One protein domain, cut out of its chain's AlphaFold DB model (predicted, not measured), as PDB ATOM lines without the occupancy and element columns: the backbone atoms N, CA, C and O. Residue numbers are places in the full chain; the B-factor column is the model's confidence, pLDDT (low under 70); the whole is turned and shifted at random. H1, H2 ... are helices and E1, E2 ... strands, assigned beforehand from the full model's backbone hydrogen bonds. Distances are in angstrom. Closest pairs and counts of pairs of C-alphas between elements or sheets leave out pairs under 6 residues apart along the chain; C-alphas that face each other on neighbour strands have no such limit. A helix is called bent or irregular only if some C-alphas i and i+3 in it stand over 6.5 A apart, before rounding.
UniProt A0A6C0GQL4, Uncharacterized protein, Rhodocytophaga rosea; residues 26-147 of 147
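Overview. This is residues 26 to 147 of the 147 residues of an uncharacterized protein of Rhodocytophaga rosea (UniProt A0A6C0GQL4). A long meander sheet of seven strands, E1 to E7, is strongly twisted and folded at its bent strand E4, with E1 E2 E3 as one leaf and E5 E6 E7 as the other. A second, three-strand sheet, E8 E9 E10, is partly face to face with the E4 to E7 part as a sandwich and stays apart from E1 E2 E3; the short helices H1 and H2 lie in the connection from one sheet to the other. The printed part has 122 residues, with named elements in the order E1 to E7, H1, H2, E8 to E10, and its class is mostly strand. The sheets run E1 - E2 - E3 - E4 - E5 - E6 - E7 and E8 - E9 - E10, both antiparallel throughout. The whole is compact, with a radius of gyration of the C-alphas of 14.0 A and spans of 43 by 35 by 25 A.

Arrangement. The larger sheet holds E1, residues 26 to 29, E2, residues 33 to 38, E3, residues 47 to 52, E4, residues 58 to 68, E5, residues 73 to 80, E6, residues 84 to 91, and E7, residues 96 to 100. It is a meander, each strand the antiparallel neighbour of the one before, with E1 and E7 as edge strands. E4 bends by 112 degrees at residue 65, and its pairing is staggered: residues 58 to 63 pair with E3 and residues 63 to 68 with E5. It is the hinge of a folded sheet, one sheet bent back on itself, in which E1 E2 E3 face E5 E6 E7 with 12 pairs of C-alphas within 11 A. Within hydrogen-bond range are N 36 and O 49 of the hairpin E2 and E3, 2.8 A, N 48 and O 62 of the hairpin E3 and E4, 2.8 A, N 63 and O 77 of the hairpin E4 and E5, 2.8 A, and N 88 and O 76 of the hairpin E5 and E6, 2.8 A. The second sheet, also a meander, holds E8, residues 120 to 125, E9, residues 129 to 136, and E10, residues 139 to 146; N 123 and O 131 are 2.8 A apart, and N 132 and O 143 are 2.8 A apart. The two sheets form a sandwich, two sheets face to face, with 35 pairs of C-alphas within 10 A and their strands at 29 degrees. The closest C-alphas of E4 and E8 are those of Asp 66 and Glu 121, 5.8 A apart. H2, residues 115 to 118, is on the larger sheet at a height of 8.0 A; its closest C-alpha pair with E4 is Arg 117 and Val 65, 4.6 A. H1, residues 107 to 111, only grazes the second sheet, and it and H2 touch only at the corner, where the C-alphas of Val 109 and Gly 115 are 4.2 A apart. In H1 every O i to N i+4 pair is within hydrogen-bond range; H2 is too short for such a pair.

Along the chain. E1 begins at C-alpha 26, (127.771, 111.910, 190.625), and is 6.9 A long. E2 is 16.3 A, E3 16.8 A, E4 19.2 A, E5 20.9 A, E6 21.9 A and E7 13.1 A from first to last C-alpha. Near the bend of E4, C-alpha 65 is at (123.676, 121.415, 199.580). H1 is 6.3 A long and H2 6.1 A. E8 is 14.3 A, E9 22.7 A and E10 23.4 A, ending at C-alpha 146, (108.032, 130.303, 192.887).

Size, cuts and confidence. The two C-alphas farthest apart are those of Thr 55, between E3 and E4, and Asp 137, between E9 and E10, at 44.5 A. The printed part has no cut and ends at residue 147, the chain's last residue. No link is long; E2 to E3 and E7 to H1 are short, and the others are tight. The mean pLDDT of the printed part is 87.8, and it is under 70 at residues 40 to 45, 80 to 84, 111 to 114 and 137 to 138.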
ATOM      1  N   VAL A  26     128.962 111.227 191.151       93.38
ATOM      2  CA  VAL A  26     127.771 111.910 190.625       93.38
ATOM      3  C   VAL A  26     126.795 112.116 191.781       93.38
ATOM      4  O   VAL A  26     126.323 111.138 192.355       93.38
ATOM      5  N   GLY A  27     126.555 113.372 192.157       92.44
ATOM      6  CA  GLY A  27     125.646 113.739 193.248       92.44
ATOM      7  C   GLY A  27     124.182 113.803 192.823       92.44
ATOM      8  O   GLY A  27     123.315 113.469 193.619       92.44
ATOM      9  N   ALA A  28     123.935 114.198 191.573       96.81
ATOM     10  CA  ALA A  28     122.616 114.265 190.952       96.81
ATOM     11  C   ALA A  28     122.742 113.974 189.457       96.81
ATOM     12  O   ALA A  28     123.695 114.445 188.820       96.81
ATOM     13  N   ASP A  29     121.794 113.227 188.900       97.94
ATOM     14  CA  ASP A  29     121.742 112.917 187.470       97.94
ATOM     15  C   ASP A  29     120.453 113.462 186.836       97.94
ATOM     16  O   ASP A  29     119.388 112.854 186.927       97.94
ATOM     17  N   PHE A  30     120.544 114.624 186.187       97.88
ATOM     18  CA  PHE A  30     119.422 115.266 185.495       97.88
ATOM     19  C   PHE A  30     119.349 114.823 184.027       97.88
ATOM     20  O   PHE A  30     120.247 114.152 183.515       97.88
ATOM     21  N   ASP A  31     118.304 115.210 183.292       97.69
ATOM     22  CA  ASP A  31     118.107 114.715 181.920       97.69
ATOM     23  C   ASP A  31     119.257 115.127 180.981       97.69
ATOM     24  O   ASP A  31     119.828 114.296 180.269       97.69
ATOM     25  N   SER A  32     119.621 116.414 180.990       96.94
ATOM     26  CA  SER A  32     120.626 117.007 180.091       96.94
ATOM     27  C   SER A  32     121.987 117.252 180.745       96.94
ATOM     28  O   SER A  32     122.963 117.542 180.050       96.94
ATOM     29  N   SER A  33     122.078 117.135 182.066       98.31
ATOM     30  CA  SER A  33     123.268 117.476 182.844       98.31
ATOM     31  C   SER A  33     123.416 116.569 184.061       98.31
ATOM     32  O   SER A  33     122.499 115.838 184.415       98.31
ATOM     33  N   PHE A  34     124.582 116.576 184.691       98.25
ATOM     34  CA  PHE A  34     124.810 115.872 185.951       98.25
ATOM     35  C   PHE A  34     125.678 116.719 186.871       98.25
ATOM     36  O   PHE A  34     126.472 117.544 186.407       98.25
ATOM     37  N   VAL A  35     125.541 116.510 188.175       97.19
ATOM     38  CA  VAL A  35     126.365 117.180 189.178       97.19
ATOM     39  C   VAL A  35     127.522 116.274 189.552       97.19
ATOM     40  O   VAL A  35     127.334 115.219 190.155       97.19
ATOM     41  N   PHE A  36     128.733 116.697 189.217       95.50
ATOM     42  CA  PHE A  36     129.948 116.072 189.707       95.50
ATOM     43  C   PHE A  36     130.337 116.683 191.049       95.50
ATOM     44  O   PHE A  36     130.506 117.896 191.152       95.50
ATOM     45  N   VAL A  37     130.489 115.843 192.069       91.44
ATOM     46  CA  VAL A  37     130.803 116.243 193.440       91.44
ATOM     47  C   VAL A  37     132.210 115.790 193.797       91.44
ATOM     48  O   VAL A  37     132.494 114.595 193.832       91.44
ATOM     49  N   GLN A  38     133.085 116.734 194.120       88.50
ATOM     50  CA  GLN A  38     134.429 116.491 194.631       88.50
ATOM     51  C   GLN A  38     134.416 116.585 196.160       88.50
ATOM     52  O   GLN A  38     134.136 117.639 196.732       88.50
ATOM     53  N   SER A  39     134.735 115.477 196.836       76.69
ATOM     54  CA  SER A  39     134.785 115.411 198.300       76.69
ATOM     55  C   SER A  39     136.164 114.973 198.780       76.69
ATOM     56  O   SER A  39     136.665 113.907 198.424       76.69
ATOM     57  N   PHE A  40     136.776 115.783 199.646       68.44
ATOM     58  CA  PHE A  40     138.120 115.545 200.184       68.44
ATOM     59  C   PHE A  40     138.119 114.790 201.531       68.44
ATOM     60  O   PHE A  40     139.129 114.793 202.248       68.44
ATOM     61  N   GLY A  41     137.012 114.122 201.877       61.91
ATOM     62  CA  GLY A  41     136.830 113.361 203.119       61.91
ATOM     63  C   GLY A  41     136.002 114.090 204.188       61.91
ATOM     64  O   GLY A  41     135.620 115.245 204.009       61.91
ATOM     65  N   SER A  42     135.740 113.386 205.296       58.53
ATOM     66  CA  SER A  42     134.778 113.750 206.353       58.53
ATOM     67  C   SER A  42     134.886 115.208 206.820       58.53
ATOM     68  O   SER A  42     135.852 115.572 207.488       58.53
ATOM     69  N   GLY A  43     133.869 116.016 206.501       59.19
ATOM     70  CA  GLY A  43     133.674 117.379 207.014       59.19
ATOM     71  C   GLY A  43     134.032 118.523 206.055       59.19
ATOM     72  O   GLY A  43     133.708 119.673 206.349       59.19
ATOM     73  N   ASN A  44     134.655 118.240 204.908       64.88
ATOM     74  CA  ASN A  44     134.985 119.282 203.930       64.88
ATOM     75  C   ASN A  44     133.763 119.693 203.093       64.88
ATOM     76  O   ASN A  44     132.880 118.862 202.884       64.88
ATOM     77  N   PRO A  45     133.703 120.946 202.594       68.44
ATOM     78  CA  PRO A  45     132.743 121.316 201.563       68.44
ATOM     79  C   PRO A  45     132.872 120.373 200.368       68.44
ATOM     80  O   PRO A  45     133.975 120.047 199.922       68.44
ATOM     81  N   HIS A  46     131.731 119.917 199.875       81.56
ATOM     82  CA  HIS A  46     131.641 119.122 198.663       81.56
ATOM     83  C   HIS A  46     131.569 120.102 197.495       81.56
ATOM     84  O   HIS A  46     130.514 120.686 197.259       81.56
ATOM     85  N   ILE A  47     132.689 120.332 196.809       89.44
ATOM     86  CA  ILE A  47     132.716 121.229 195.646       89.44
ATOM     87  C   ILE A  47     131.969 120.538 194.514       89.44
ATOM     88  O   ILE A  47     132.166 119.346 194.279       89.44
ATOM     89  N   ILE A  48     131.127 121.278 193.809       93.88
ATOM     90  CA  ILE A  48     130.310 120.750 192.729       93.88
ATOM     91  C   ILE A  48     130.556 121.455 191.414       93.88
ATOM     92  O   ILE A  48     130.880 122.642 191.372       93.88
ATOM     93  N   GLN A  49     130.332 120.705 190.344       95.88
ATOM     94  CA  GLN A  49     130.234 121.193 188.979       95.88
ATOM     95  C   GLN A  49     128.973 120.597 188.361       95.88
ATOM     96  O   GLN A  49     128.823 119.376 188.328       95.88
ATOM     97  N   LEU A  50     128.074 121.438 187.860       97.50
ATOM     98  CA  LEU A  50     126.995 120.993 186.986       97.50
ATOM     99  C   LEU A  50     127.537 120.932 185.559       97.50
ATOM    100  O   LEU A  50     127.997 121.948 185.035       97.50
ATOM    101  N   ILE A  51     127.491 119.765 184.929       98.25
ATOM    102  CA  ILE A  51     128.120 119.514 183.629       98.25
ATOM    103  C   ILE A  51     127.054 119.087 182.624       98.25
ATOM    104  O   ILE A  51     126.298 118.151 182.871       98.25
ATOM    105  N   ASP A  52     127.012 119.749 181.469       97.94
ATOM    106  CA  ASP A  52     126.167 119.350 180.342       97.94
ATOM    107  C   ASP A  52     126.633 117.995 179.780       97.94
ATOM    108  O   ASP A  52     127.783 117.845 179.363       97.94
ATOM    109  N   LYS A  53     125.738 117.001 179.735       97.75
ATOM    110  CA  LYS A  53     126.063 115.624 179.314       97.75
ATOM    111  C   LYS A  53     126.515 115.537 177.861       97.75
ATOM    112  O   LYS A  53     127.297 114.658 177.508       97.75
ATOM    113  N   ARG A  54     125.996 116.414 176.999       97.50
ATOM    114  CA  ARG A  54     126.247 116.363 175.553       97.50
ATOM    115  C   ARG A  54     127.599 116.968 175.192       97.50
ATOM    116  O   ARG A  54     128.275 116.472 174.297       97.50
ATOM    117  N   THR A  55     127.953 118.071 175.835       97.81
ATOM    118  CA  THR A  55     129.114 118.900 175.491       97.81
ATOM    119  C   THR A  55     130.262 118.753 176.481       97.81
ATOM    120  O   THR A  55     131.384 119.125 176.150       97.81
ATOM    121  N   GLY A  56     130.002 118.238 177.685       95.75
ATOM    122  CA  GLY A  56     130.968 118.198 178.783       95.75
ATOM    123  C   GLY A  56     131.286 119.576 179.366       95.75
ATOM    124  O   GLY A  56     132.231 119.708 180.141       95.75
ATOM    125  N   LYS A  57     130.540 120.620 178.984       97.38
ATOM    126  CA  LYS A  57     130.778 121.985 179.449       97.38
ATOM    127  C   LYS A  57     130.250 122.160 180.873       97.38
ATOM    128  O   LYS A  57     129.116 121.787 181.165       97.38
ATOM    129  N   GLU A  58     131.052 122.796 181.723       96.69
ATOM    130  CA  GLU A  58     130.603 123.279 183.028       96.69
ATOM    131  C   GLU A  58     129.554 124.389 182.846       96.69
ATOM    132  O   GLU A  58     129.791 125.394 182.167       96.69
ATOM    133  N   LEU A  59     128.379 124.177 183.431       95.75
ATOM    134  CA  LEU A  59     127.259 125.114 183.440       95.75
ATOM    135  C   LEU A  59     127.267 125.974 184.704       95.75
ATOM    136  O   LEU A  59     126.980 127.170 184.633       95.75
ATOM    137  N   ARG A  60     127.578 125.363 185.852       95.31
ATOM    138  CA  ARG A  60     127.621 125.992 187.179       95.31
ATOM    139  C   ARG A  60     128.666 125.311 188.054       95.31
ATOM    140  O   ARG A  60     128.985 124.141 187.841       95.31
ATOM    141  N   LYS A  61     129.127 126.028 189.076       94.56
ATOM    142  CA  LYS A  61     130.011 125.526 190.131       94.56
ATOM    143  C   LYS A  61     129.560 126.051 191.490       94.56
ATOM    144  O   LYS A  61     128.906 127.086 191.559       94.56
ATOM    145  N   GLY A  62     129.944 125.369 192.559       92.88
ATOM    146  CA  GLY A  62     129.683 125.841 193.916       92.88
ATOM    147  C   GLY A  62     129.948 124.773 194.961       92.88
ATOM    148  O   GLY A  62     130.730 123.856 194.726       92.88
ATOM    149  N   THR A  63     129.261 124.866 196.091       91.69
ATOM    150  CA  THR A  63     129.273 123.862 197.156       91.69
ATOM    151  C   THR A  63     127.922 123.158 197.222       91.69
ATOM    152  O   THR A  63     126.874 123.802 197.218       91.69
ATOM    153  N   TRP A  64     127.949 121.827 197.283       91.81
ATOM    154  CA  TRP A  64     126.768 120.972 197.394       91.81
ATOM    155  C   TRP A  64     125.950 121.313 198.639       91.81
ATOM    156  O   TRP A  64     126.512 121.431 199.733       91.81
ATOM    157  N   VAL A  65     124.633 121.383 198.472       92.88
ATOM    158  CA  VAL A  65     123.676 121.415 199.580       92.88
ATOM    159  C   VAL A  65     122.730 120.228 199.432       92.88
ATOM    160  O   VAL A  65     122.782 119.309 200.245       92.88
ATOM    161  N   ASP A  66     121.931 120.199 198.363       95.50
ATOM    162  CA  ASP A  66     120.953 119.138 198.107       95.50
ATOM    163  C   ASP A  66     120.523 119.110 196.626       95.50
ATOM    164  O   ASP A  66     120.766 120.065 195.882       95.50
ATOM    165  N   ALA A  67     119.859 118.045 196.185       97.31
ATOM    166  CA  ALA A  67     119.275 117.964 194.851       97.31
ATOM    167  C   ALA A  67     118.022 117.085 194.806       97.31
ATOM    168  O   ALA A  67     117.855 116.131 195.563       97.31
ATOM    169  N   ASN A  68     117.150 117.383 193.845       97.81
ATOM    170  CA  ASN A  68     116.014 116.547 193.493       97.81
ATOM    171  C   ASN A  68     116.106 116.165 192.015       97.81
ATOM    172  O   ASN A  68     115.662 116.918 191.149       97.81
ATOM    173  N   ASP A  69     116.665 114.989 191.735       95.31
ATOM    174  CA  ASP A  69     116.900 114.482 190.376       95.31
ATOM    175  C   ASP A  69     115.608 114.386 189.563       95.31
ATOM    176  O   ASP A  69     115.554 114.796 188.404       95.31
ATOM    177  N   LYS A  70     114.533 113.903 190.195       95.75
ATOM    178  CA  LYS A  70     113.240 113.688 189.538       95.75
ATOM    179  C   LYS A  70     112.631 114.995 189.037       95.75
ATOM    180  O   LYS A  70     112.092 115.043 187.934       95.75
ATOM    181  N   GLU A  71     112.692 116.033 189.861       97.75
ATOM    182  CA  GLU A  71     112.155 117.351 189.531       97.75
ATOM    183  C   GLU A  71     113.215 118.291 188.949       97.75
ATOM    184  O   GLU A  71     112.882 119.416 188.596       97.75
ATOM    185  N   GLN A  72     114.453 117.826 188.783       97.56
ATOM    186  CA  GLN A  72     115.576 118.552 188.193       97.56
ATOM    187  C   GLN A  72     115.914 119.872 188.903       97.56
ATOM    188  O   GLN A  72     116.142 120.900 188.266       97.56
ATOM    189  N   ILE A  73     115.943 119.833 190.238       98.38
ATOM    190  CA  ILE A  73     116.313 120.973 191.083       98.38
ATOM    191  C   ILE A  73     117.674 120.729 191.727       98.38
ATOM    192  O   ILE A  73     117.901 119.673 192.319       98.38
ATOM    193  N   LEU A  74     118.548 121.730 191.671       98.06
ATOM    194  CA  LEU A  74     119.823 121.769 192.379       98.06
ATOM    195  C   LEU A  74     119.802 122.885 193.428       98.06
ATOM    196  O   LEU A  74     119.549 124.040 193.094       98.06
ATOM    197  N   LEU A  75     120.108 122.556 194.679       97.44
ATOM    198  CA  LEU A  75     120.359 123.519 195.747       97.44
ATOM    199  C   LEU A  75     121.865 123.553 196.022       97.44
ATOM    200  O   LEU A  75     122.484 122.527 196.312       97.44
ATOM    201  N   TYR A  76     122.470 124.730 195.918       95.50
ATOM    202  CA  TYR A  76     123.913 124.879 196.078       95.50
ATOM    203  C   TYR A  76     124.282 126.252 196.634       95.50
ATOM    204  O   TYR A  76     123.499 127.198 196.562       95.50
ATOM    205  N   LEU A  77     125.476 126.353 197.208       92.25
ATOM    206  CA  LEU A  77     126.071 127.628 197.595       92.25
ATOM    207  C   LEU A  77     127.029 128.073 196.493       92.25
ATOM    208  O   LEU A  77     127.888 127.296 196.075       92.25
ATOM    209  N   GLU A  78     126.898 129.308 196.030       90.62
ATOM    210  CA  GLU A  78     127.879 129.930 195.144       90.62
ATOM    211  C   GLU A  78     128.756 130.894 195.945       90.62
ATOM    212  O   GLU A  78     128.242 131.731 196.690       90.62
ATOM    213  N   ASP A  79     130.073 130.764 195.790       78.50
ATOM    214  CA  ASP A  79     131.034 131.709 196.355       78.50
ATOM    215  C   ASP A  79     131.068 132.978 195.500       78.50
ATOM    216  O   ASP A  79     131.650 132.994 194.407       78.50
ATOM    217  N   GLU A  80     130.494 134.067 196.008       60.44
ATOM    218  CA  GLU A  80     130.740 135.399 195.469       60.44
ATOM    219  C   GLU A  80     131.949 136.009 196.190       60.44
ATOM    220  O   GLU A  80     131.879 136.369 197.363       60.44
ATOM    221  N   HIS A  81     133.075 136.116 195.475       53.25
ATOM    222  CA  HIS A  81     134.255 136.896 195.874       53.25
ATOM    223  C   HIS A  81     134.687 136.727 197.349       53.25
ATOM    224  O   HIS A  81     134.688 137.678 198.124       53.25
ATOM    225  N   GLU A  82     135.102 135.505 197.692       49.81
ATOM    226  CA  GLU A  82     135.903 135.123 198.874       49.81
ATOM    227  C   GLU A  82     135.301 135.327 200.280       49.81
ATOM    228  O   GLU A  82     135.893 134.824 201.234       49.81
ATOM    229  N   GLU A  83     134.128 135.950 200.456       55.44
ATOM    230  CA  GLU A  83     133.564 136.151 201.810       55.44
ATOM    231  C   GLU A  83     132.058 135.879 201.969       55.44
ATOM    232  O   GLU A  83     131.576 135.799 203.103       55.44
ATOM    233  N   LEU A  84     131.291 135.710 200.885       63.16
ATOM    234  CA  LEU A  84     129.842 135.499 200.977       63.16
ATOM    235  C   LEU A  84     129.381 134.296 200.147       63.16
ATOM    236  O   LEU A  84     129.215 134.381 198.934       63.16
ATOM    237  N   GLU A  85     129.095 133.192 200.840       78.69
ATOM    238  CA  GLU A  85     128.350 132.064 200.280       78.69
ATOM    239  C   GLU A  85     126.877 132.475 200.079       78.69
ATOM    240  O   GLU A  85     126.178 132.852 201.033       78.69
ATOM    241  N   VAL A  86     126.389 132.403 198.839       89.12
ATOM    242  CA  VAL A  86     124.990 132.687 198.483       89.12
ATOM    243  C   VAL A  86     124.268 131.379 198.184       89.12
ATOM    244  O   VAL A  86     124.655 130.647 197.278       89.12
ATOM    245  N   LEU A  87     123.195 131.086 198.924       93.06
ATOM    246  CA  LEU A  87     122.361 129.911 198.669       93.06
ATOM    247  C   LEU A  87     121.483 130.145 197.439       93.06
ATOM    248  O   LEU A  87     120.765 131.147 197.362       93.06
ATOM    249  N   LYS A  88     121.525 129.210 196.495       95.81
ATOM    250  CA  LYS A  88     120.821 129.285 195.219       95.81
ATOM    251  C   LYS A  88     120.064 128.001 194.927       95.81
ATOM    252  O   LYS A  88     120.584 126.903 195.119       95.81
ATOM    253  N   ILE A  89     118.847 128.162 194.423       97.56
ATOM    254  CA  ILE A  89     118.079 127.100 193.774       97.56
ATOM    255  C   ILE A  89     118.272 127.273 192.271       97.56
ATOM    256  O   ILE A  89     118.001 128.353 191.749       97.56
ATOM    257  N   TYR A  90     118.690 126.224 191.578       98.00
ATOM    258  CA  TYR A  90     118.705 126.174 190.124       98.00
ATOM    259  C   TYR A  90     117.719 125.117 189.632       98.00
ATOM    260  O   TYR A  90     117.848 123.931 189.944       98.00
ATOM    261  N   ASP A  91     116.715 125.562 188.881       97.38
ATOM    262  CA  ASP A  91     115.772 124.702 188.177       97.38
ATOM    263  C   ASP A  91     116.342 124.372 186.801       97.38
ATOM    264  O   ASP A  91     116.214 125.141 185.847       97.38
ATOM    265  N   VAL A  92     116.981 123.208 186.705       96.81
ATOM    266  CA  VAL A  92     117.675 122.747 185.497       96.81
ATOM    267  C   VAL A  92     116.695 122.575 184.337       96.81
ATOM    268  O   VAL A  92     117.059 122.785 183.181       96.81
ATOM    269  N   LYS A  93     115.438 122.220 184.628       94.19
ATOM    270  CA  LYS A  93     114.412 122.000 183.605       94.19
ATOM    271  C   LYS A  93     113.966 123.304 182.949       94.19
ATOM    272  O   LYS A  93     113.726 123.321 181.742       94.19
ATOM    273  N   ASN A  94     113.825 124.362 183.743       94.81
ATOM    274  CA  ASN A  94     113.326 125.660 183.286       94.81
ATOM    275  C   ASN A  94     114.440 126.689 183.025       94.81
ATOM    276  O   ASN A  94     114.139 127.785 182.561       94.81
ATOM    277  N   ASP A  95     115.699 126.337 183.304       94.56
ATOM    278  CA  ASP A  95     116.868 127.224 183.245       94.56
ATOM    279  C   ASP A  95     116.651 128.528 184.033       94.56
ATOM    280  O   ASP A  95     116.891 129.636 183.552       94.56
ATOM    281  N   ASN A  96     116.144 128.381 185.258       95.56
ATOM    282  CA  ASN A  96     115.836 129.486 186.162       95.56
ATOM    283  C   ASN A  96     116.635 129.362 187.464       95.56
ATOM    284  O   ASN A  96     116.874 128.259 187.956       95.56
ATOM    285  N   GLU A  97     117.033 130.495 188.036       96.44
ATOM    286  CA  GLU A  97     117.848 130.555 189.249       96.44
ATOM    287  C   GLU A  97     117.220 131.501 190.275       96.44
ATOM    288  O   GLU A  97     116.814 132.619 189.954       96.44
ATOM    289  N   ILE A  98     117.152 131.052 191.527       96.38
ATOM    290  CA  ILE A  98     116.526 131.782 192.630       96.38
ATOM    291  C   ILE A  98     117.542 131.934 193.753       96.38
ATOM    292  O   ILE A  98     118.067 130.949 194.271       96.38
ATOM    293  N   ILE A  99     117.781 133.178 194.167       94.75
ATOM    294  CA  ILE A  99     118.613 133.490 195.331       94.75
ATOM    295  C   ILE A  99     117.784 133.315 196.604       94.75
ATOM    296  O   ILE A  99     116.722 133.919 196.763       94.75
ATOM    297  N   VAL A 100     118.308 132.533 197.541       93.00
ATOM    298  CA  VAL A 100     117.671 132.221 198.818       93.00
ATOM    299  C   VAL A 100     118.366 132.986 199.939       93.00
ATOM    300  O   VAL A 100     119.477 132.658 200.350       93.00
ATOM    301  N   SER A 101     117.697 134.007 200.473       88.81
ATOM    302  CA  SER A 101     118.234 134.851 201.553       88.81
ATOM    303  C   SER A 101     117.599 134.591 202.924       88.81
ATOM    304  O   SER A 101     118.173 134.978 203.944       88.81
ATOM    305  N   ASP A 102     116.462 133.885 202.976       87.81
ATOM    306  CA  ASP A 102     115.671 133.670 204.196       87.81
ATOM    307  C   ASP A 102     116.432 132.966 205.330       87.81
ATOM    308  O   ASP A 102     116.116 133.164 206.504       87.81
ATOM    309  N   PHE A 103     117.429 132.143 204.999       83.00
ATOM    310  CA  PHE A 103     118.108 131.276 205.967       83.00
ATOM    311  C   PHE A 103     119.440 131.824 206.486       83.00
ATOM    312  O   PHE A 103     119.995 131.246 207.424       83.00
ATOM    313  N   LYS A 104     119.934 132.947 205.941       74.94
ATOM    314  CA  LYS A 104     121.272 133.498 206.242       74.94
ATOM    315  C   LYS A 104     121.516 133.735 207.738       74.94
ATOM    316  O   LYS A 104     122.624 133.545 208.219       74.94
ATOM    317  N   ASN A 105     120.467 134.105 208.473       74.38
ATOM    318  CA  ASN A 105     120.527 134.399 209.910       74.38
ATOM    319  C   ASN A 105     119.857 133.320 210.777       74.38
ATOM    320  O   ASN A 105     119.532 133.575 211.937       74.38
ATOM    321  N   SER A 106     119.580 132.137 210.223       76.94
ATOM    322  CA  SER A 106     118.955 131.064 210.994       76.94
ATOM    323  C   SER A 106     119.914 130.520 212.062       76.94
ATOM    324  O   SER A 106     121.128 130.458 211.858       76.94
ATOM    325  N   LYS A 107     119.376 130.101 213.216       77.75
ATOM    326  CA  LYS A 107     120.186 129.580 214.334       77.75
ATOM    327  C   LYS A 107     121.029 128.362 213.938       77.75
ATOM    328  O   LYS A 107     122.145 128.220 214.423       77.75
ATOM    329  N   CYS A 108     120.521 127.511 213.041       77.19
ATOM    330  CA  CYS A 108     121.257 126.337 212.566       77.19
ATOM    331  C   CYS A 108     122.576 126.734 211.890       77.19
ATOM    332  O   CYS A 108     123.625 126.182 212.210       77.19
ATOM    333  N   VAL A 109     122.552 127.772 211.048       74.38
ATOM    334  CA  VAL A 109     123.741 128.263 210.334       74.38
ATOM    335  C   VAL A 109     124.823 128.756 211.292       74.38
ATOM    336  O   VAL A 109     126.005 128.586 211.017       74.38
ATOM    337  N   GLN A 110     124.432 129.336 212.430       72.50
ATOM    338  CA  GLN A 110     125.369 129.855 213.431       72.50
ATOM    339  C   GLN A 110     125.993 128.755 214.302       72.50
ATOM    340  O   GLN A 110     127.099 128.935 214.809       72.50
ATOM    341  N   ASN A 111     125.299 127.626 214.478       67.94
ATOM    342  CA  ASN A 111     125.656 126.602 215.463       67.94
ATOM    343  C   ASN A 111     126.270 125.328 214.852       67.94
ATOM    344  O   ASN A 111     126.795 124.499 215.595       67.94
ATOM    345  N   VAL A 112     126.213 125.149 213.527       68.94
ATOM    346  CA  VAL A 112     126.650 123.919 212.846       68.94
ATOM    347  C   VAL A 112     127.923 124.152 212.028       68.94
ATOM    348  O   VAL A 112     127.995 125.044 211.184       68.94
ATOM    349  N   ILE A 113     128.927 123.288 212.223       62.97
ATOM    350  CA  ILE A 113     130.122 123.241 211.367       62.97
ATOM    351  C   ILE A 113     129.675 122.878 209.944       62.97
ATOM    352  O   ILE A 113     129.133 121.797 209.722       62.97
ATOM    353  N   GLY A 114     129.902 123.782 208.990       67.94
ATOM    354  CA  GLY A 114     129.416 123.674 207.609       67.94
ATOM    355  C   GLY A 114     128.268 124.628 207.256       67.94
ATOM    356  O   GLY A 114     127.931 124.724 206.081       67.94
ATOM    357  N   GLY A 115     127.706 125.360 208.225       78.94
ATOM    358  CA  GLY A 115     126.768 126.455 207.970       78.94
ATOM    359  C   GLY A 115     125.503 126.022 207.221       78.94
ATOM    360  O   GLY A 115     124.903 124.996 207.539       78.94
ATOM    361  N   LEU A 116     125.103 126.807 206.213       81.00
ATOM    362  CA  LEU A 116     123.877 126.592 205.427       81.00
ATOM    363  C   LEU A 116     123.793 125.196 204.801       81.00
ATOM    364  O   LEU A 116     122.711 124.610 204.785       81.00
ATOM    365  N   ARG A 117     124.920 124.635 204.346       82.38
ATOM    366  CA  ARG A 117     124.934 123.371 203.591       82.38
ATOM    367  C   ARG A 117     124.451 122.154 204.380       82.38
ATOM    368  O   ARG A 117     124.048 121.169 203.787       82.38
ATOM    369  N   ASN A 118     124.528 122.220 205.708       82.06
ATOM    370  CA  ASN A 118     124.131 121.132 206.601       82.06
ATOM    371  C   ASN A 118     122.766 121.390 207.259       82.06
ATOM    372  O   ASN A 118     122.328 120.594 208.085       82.06
ATOM    373  N   CYS A 119     122.138 122.524 206.948       86.62
ATOM    374  CA  CYS A 119     120.940 123.009 207.621       86.62
ATOM    375  C   CYS A 119     119.733 123.099 206.694       86.62
ATOM    376  O   CYS A 119     118.608 122.987 207.172       86.62
ATOM    377  N   VAL A 120     119.958 123.362 205.405       90.88
ATOM    378  CA  VAL A 120     118.890 123.555 204.425       90.88
ATOM    379  C   VAL A 120     118.822 122.349 203.504       90.88
ATOM    380  O   VAL A 120     119.842 121.929 202.970       90.88
ATOM    381  N   GLU A 121     117.620 121.842 203.275       94.06
ATOM    382  CA  GLU A 121     117.362 120.792 202.290       94.06
ATOM    383  C   GLU A 121     116.058 121.069 201.533       94.06
ATOM    384  O   GLU A 121     115.219 121.881 201.956       94.06
ATOM    385  N   ILE A 122     115.892 120.417 200.386       96.62
ATOM    386  CA  ILE A 122     114.676 120.484 199.583       96.62
ATOM    387  C   ILE A 122     113.611 119.622 200.273       96.62
ATOM    388  O   ILE A 122     113.791 118.427 200.484       96.62
ATOM    389  N   ASP A 123     112.470 120.217 200.615       96.44
ATOM    390  CA  ASP A 123     111.354 119.493 201.233       96.44
ATOM    391  C   ASP A 123     110.394 118.941 200.177       96.44
ATOM    392  O   ASP A 123     110.158 117.737 200.082       96.44
ATOM    393  N   THR A 124     109.854 119.828 199.341       96.94
ATOM    394  CA  THR A 124     108.905 119.458 198.286       96.94
ATOM    395  C   THR A 124     109.119 120.306 197.050       96.94
ATOM    396  O   THR A 124     109.376 121.503 197.154       96.94
ATOM    397  N   VAL A 125     108.940 119.701 195.881       97.25
ATOM    398  CA  VAL A 125     108.959 120.397 194.595       97.25
ATOM    399  C   VAL A 125     107.668 120.075 193.856       97.25
ATOM    400  O   VAL A 125     107.261 118.916 193.774       97.25
ATOM    401  N   THR A 126     107.007 121.106 193.341       95.88
ATOM    402  CA  THR A 126     105.800 120.985 192.518       95.88
ATOM    403  C   THR A 126     106.002 121.702 191.183       95.88
ATOM    404  O   THR A 126     107.099 122.164 190.867       95.88
ATOM    405  N   MET A 127     104.938 121.810 190.382       92.69
ATOM    406  CA  MET A 127     104.970 122.600 189.148       92.69
ATOM    407  C   MET A 127     105.090 124.108 189.399       92.69
ATOM    408  O   MET A 127     105.578 124.805 188.521       92.69
ATOM    409  N   ASN A 128     104.647 124.606 190.559       94.88
ATOM    410  CA  ASN A 128     104.529 126.048 190.815       94.88
ATOM    411  C   ASN A 128     105.490 126.552 191.891       94.88
ATOM    412  O   ASN A 128     105.724 127.753 191.996       94.88
ATOM    413  N   GLU A 129     105.986 125.656 192.742       96.50
ATOM    414  CA  GLU A 129     106.768 126.045 193.906       96.50
ATOM    415  C   GLU A 129     107.818 125.011 194.297       96.50
ATOM    416  O   GLU A 129     107.644 123.803 194.108       96.50
ATOM    417  N   ILE A 130     108.883 125.526 194.903       97.69
ATOM    418  CA  ILE A 130     109.966 124.785 195.538       97.69
ATOM    419  C   ILE A 130     109.953 125.165 197.017       97.69
ATOM    420  O   ILE A 130     110.096 126.337 197.367       97.69
ATOM    421  N   ALA A 131     109.751 124.185 197.894       97.25
ATOM    422  CA  ALA A 131     109.802 124.372 199.334       97.25
ATOM    423  C   ALA A 131     111.153 123.899 199.868       97.25
ATOM    424  O   ALA A 131     111.526 122.740 199.685       97.25
ATOM    425  N   LEU A 132     111.859 124.793 200.552       96.44
ATOM    426  CA  LEU A 132     113.061 124.483 201.313       96.44
ATOM    427  C   LEU A 132     112.717 124.436 202.794       96.44
ATOM    428  O   LEU A 132     111.877 125.215 203.261       96.44
ATOM    429  N   LYS A 133     113.394 123.568 203.541       92.94
ATOM    430  CA  LYS A 133     113.232 123.483 204.991       92.94
ATOM    431  C   LYS A 133     114.553 123.565 205.733       92.94
ATOM    432  O   LYS A 133     115.601 123.220 205.197       92.94
ATOM    433  N   VAL A 134     114.448 124.003 206.982       89.88
ATOM    434  CA  VAL A 134     115.508 123.969 207.988       89.88
ATOM    435  C   VAL A 134     114.928 123.403 209.275       89.88
ATOM    436  O   VAL A 134     113.904 123.898 209.755       89.88
ATOM    437  N   ASP A 135     115.604 122.405 209.841       81.06
ATOM    438  CA  ASP A 135     115.267 121.821 211.139       81.06
ATOM    439  C   ASP A 135     116.176 122.436 212.225       81.06
ATOM    440  O   ASP A 135     117.402 122.341 212.161       81.06
ATOM    441  N   ILE A 136     115.584 123.100 213.225       74.38
ATOM    442  CA  ILE A 136     116.295 123.756 214.337       74.38
ATOM    443  C   ILE A 136     115.665 123.326 215.657       74.38
ATOM    444  O   ILE A 136     114.535 123.704 215.928       74.38
ATOM    445  N   ASP A 137     116.376 122.583 216.508       67.81
ATOM    446  CA  ASP A 137     115.927 122.262 217.878       67.81
ATOM    447  C   ASP A 137     114.466 121.742 217.973       67.81
ATOM    448  O   ASP A 137     113.735 122.061 218.911       67.81
ATOM    449  N   ASN A 138     114.047 120.907 217.009       67.88
ATOM    450  CA  ASN A 138     112.680 120.378 216.803       67.88
ATOM    451  C   ASN A 138     111.638 121.350 216.211       67.88
ATOM    452  O   ASN A 138     110.477 120.969 216.050       67.88
ATOM    453  N   GLU A 139     112.024 122.564 215.833       73.44
ATOM    454  CA  GLU A 139     111.216 123.474 215.022       73.44
ATOM    455  C   GLU A 139     111.560 123.320 213.537       73.44
ATOM    456  O   GLU A 139     112.726 123.358 213.144       73.44
ATOM    457  N   LYS A 140     110.526 123.169 212.704       84.06
ATOM    458  CA  LYS A 140     110.660 123.103 211.246       84.06
ATOM    459  C   LYS A 140     110.276 124.435 210.632       84.06
ATOM    460  O   LYS A 140     109.121 124.853 210.732       84.06
ATOM    461  N   ILE A 141     111.222 125.085 209.964       88.69
ATOM    462  CA  ILE A 141     110.962 126.302 209.194       88.69
ATOM    463  C   ILE A 141     110.905 125.918 207.722       88.69
ATOM    464  O   ILE A 141     111.889 125.423 207.187       88.69
ATOM    465  N   ILE A 142     109.773 126.181 207.065       93.19
ATOM    466  CA  ILE A 142     109.587 125.943 205.628       93.19
ATOM    467  C   ILE A 142     109.434 127.284 204.912       93.19
ATOM    468  O   ILE A 142     108.627 128.128 205.318       93.19
ATOM    469  N   LYS A 143     110.182 127.473 203.825       95.06
ATOM    470  CA  LYS A 143     110.074 128.622 202.916       95.06
ATOM    471  C   LYS A 143     109.781 128.135 201.508       95.06
ATOM    472  O   LYS A 143     110.334 127.130 201.080       95.06
ATOM    473  N   ARG A 144     108.891 128.838 200.812       96.62
ATOM    474  CA  ARG A 144     108.413 128.474 199.475       96.62
ATOM    475  C   ARG A 144     108.852 129.532 198.476       96.62
ATOM    476  O   ARG A 144     108.694 130.723 198.740       96.62
ATOM    477  N   TYR A 145     109.370 129.076 197.347       96.69
ATOM    478  CA  TYR A 145     109.851 129.899 196.246       96.69
ATOM    479  C   TYR A 145     109.052 129.563 194.988       96.69
ATOM    480  O   TYR A 145     108.758 128.384 194.777       96.69
ATOM    481  N   PRO A 146     108.676 130.560 194.169       94.88
ATOM    482  CA  PRO A 146     108.032 130.303 192.887       94.88
ATOM    483  C   PRO A 146     109.007 129.562 191.976       94.88
ATOM    484  O   PRO A 146     110.181 129.919 191.932       94.88
ATOM    485  N   ARG A 147     108.519 128.536 191.288       91.50
ATOM    486  CA  ARG A 147     109.311 127.761 190.333       91.50
ATOM    487  C   ARG A 147     109.321 128.429 188.959       91.50
ATOM    488  O   ARG A 147     108.211 128.743 188.475       91.50
TER     489      ARG A 147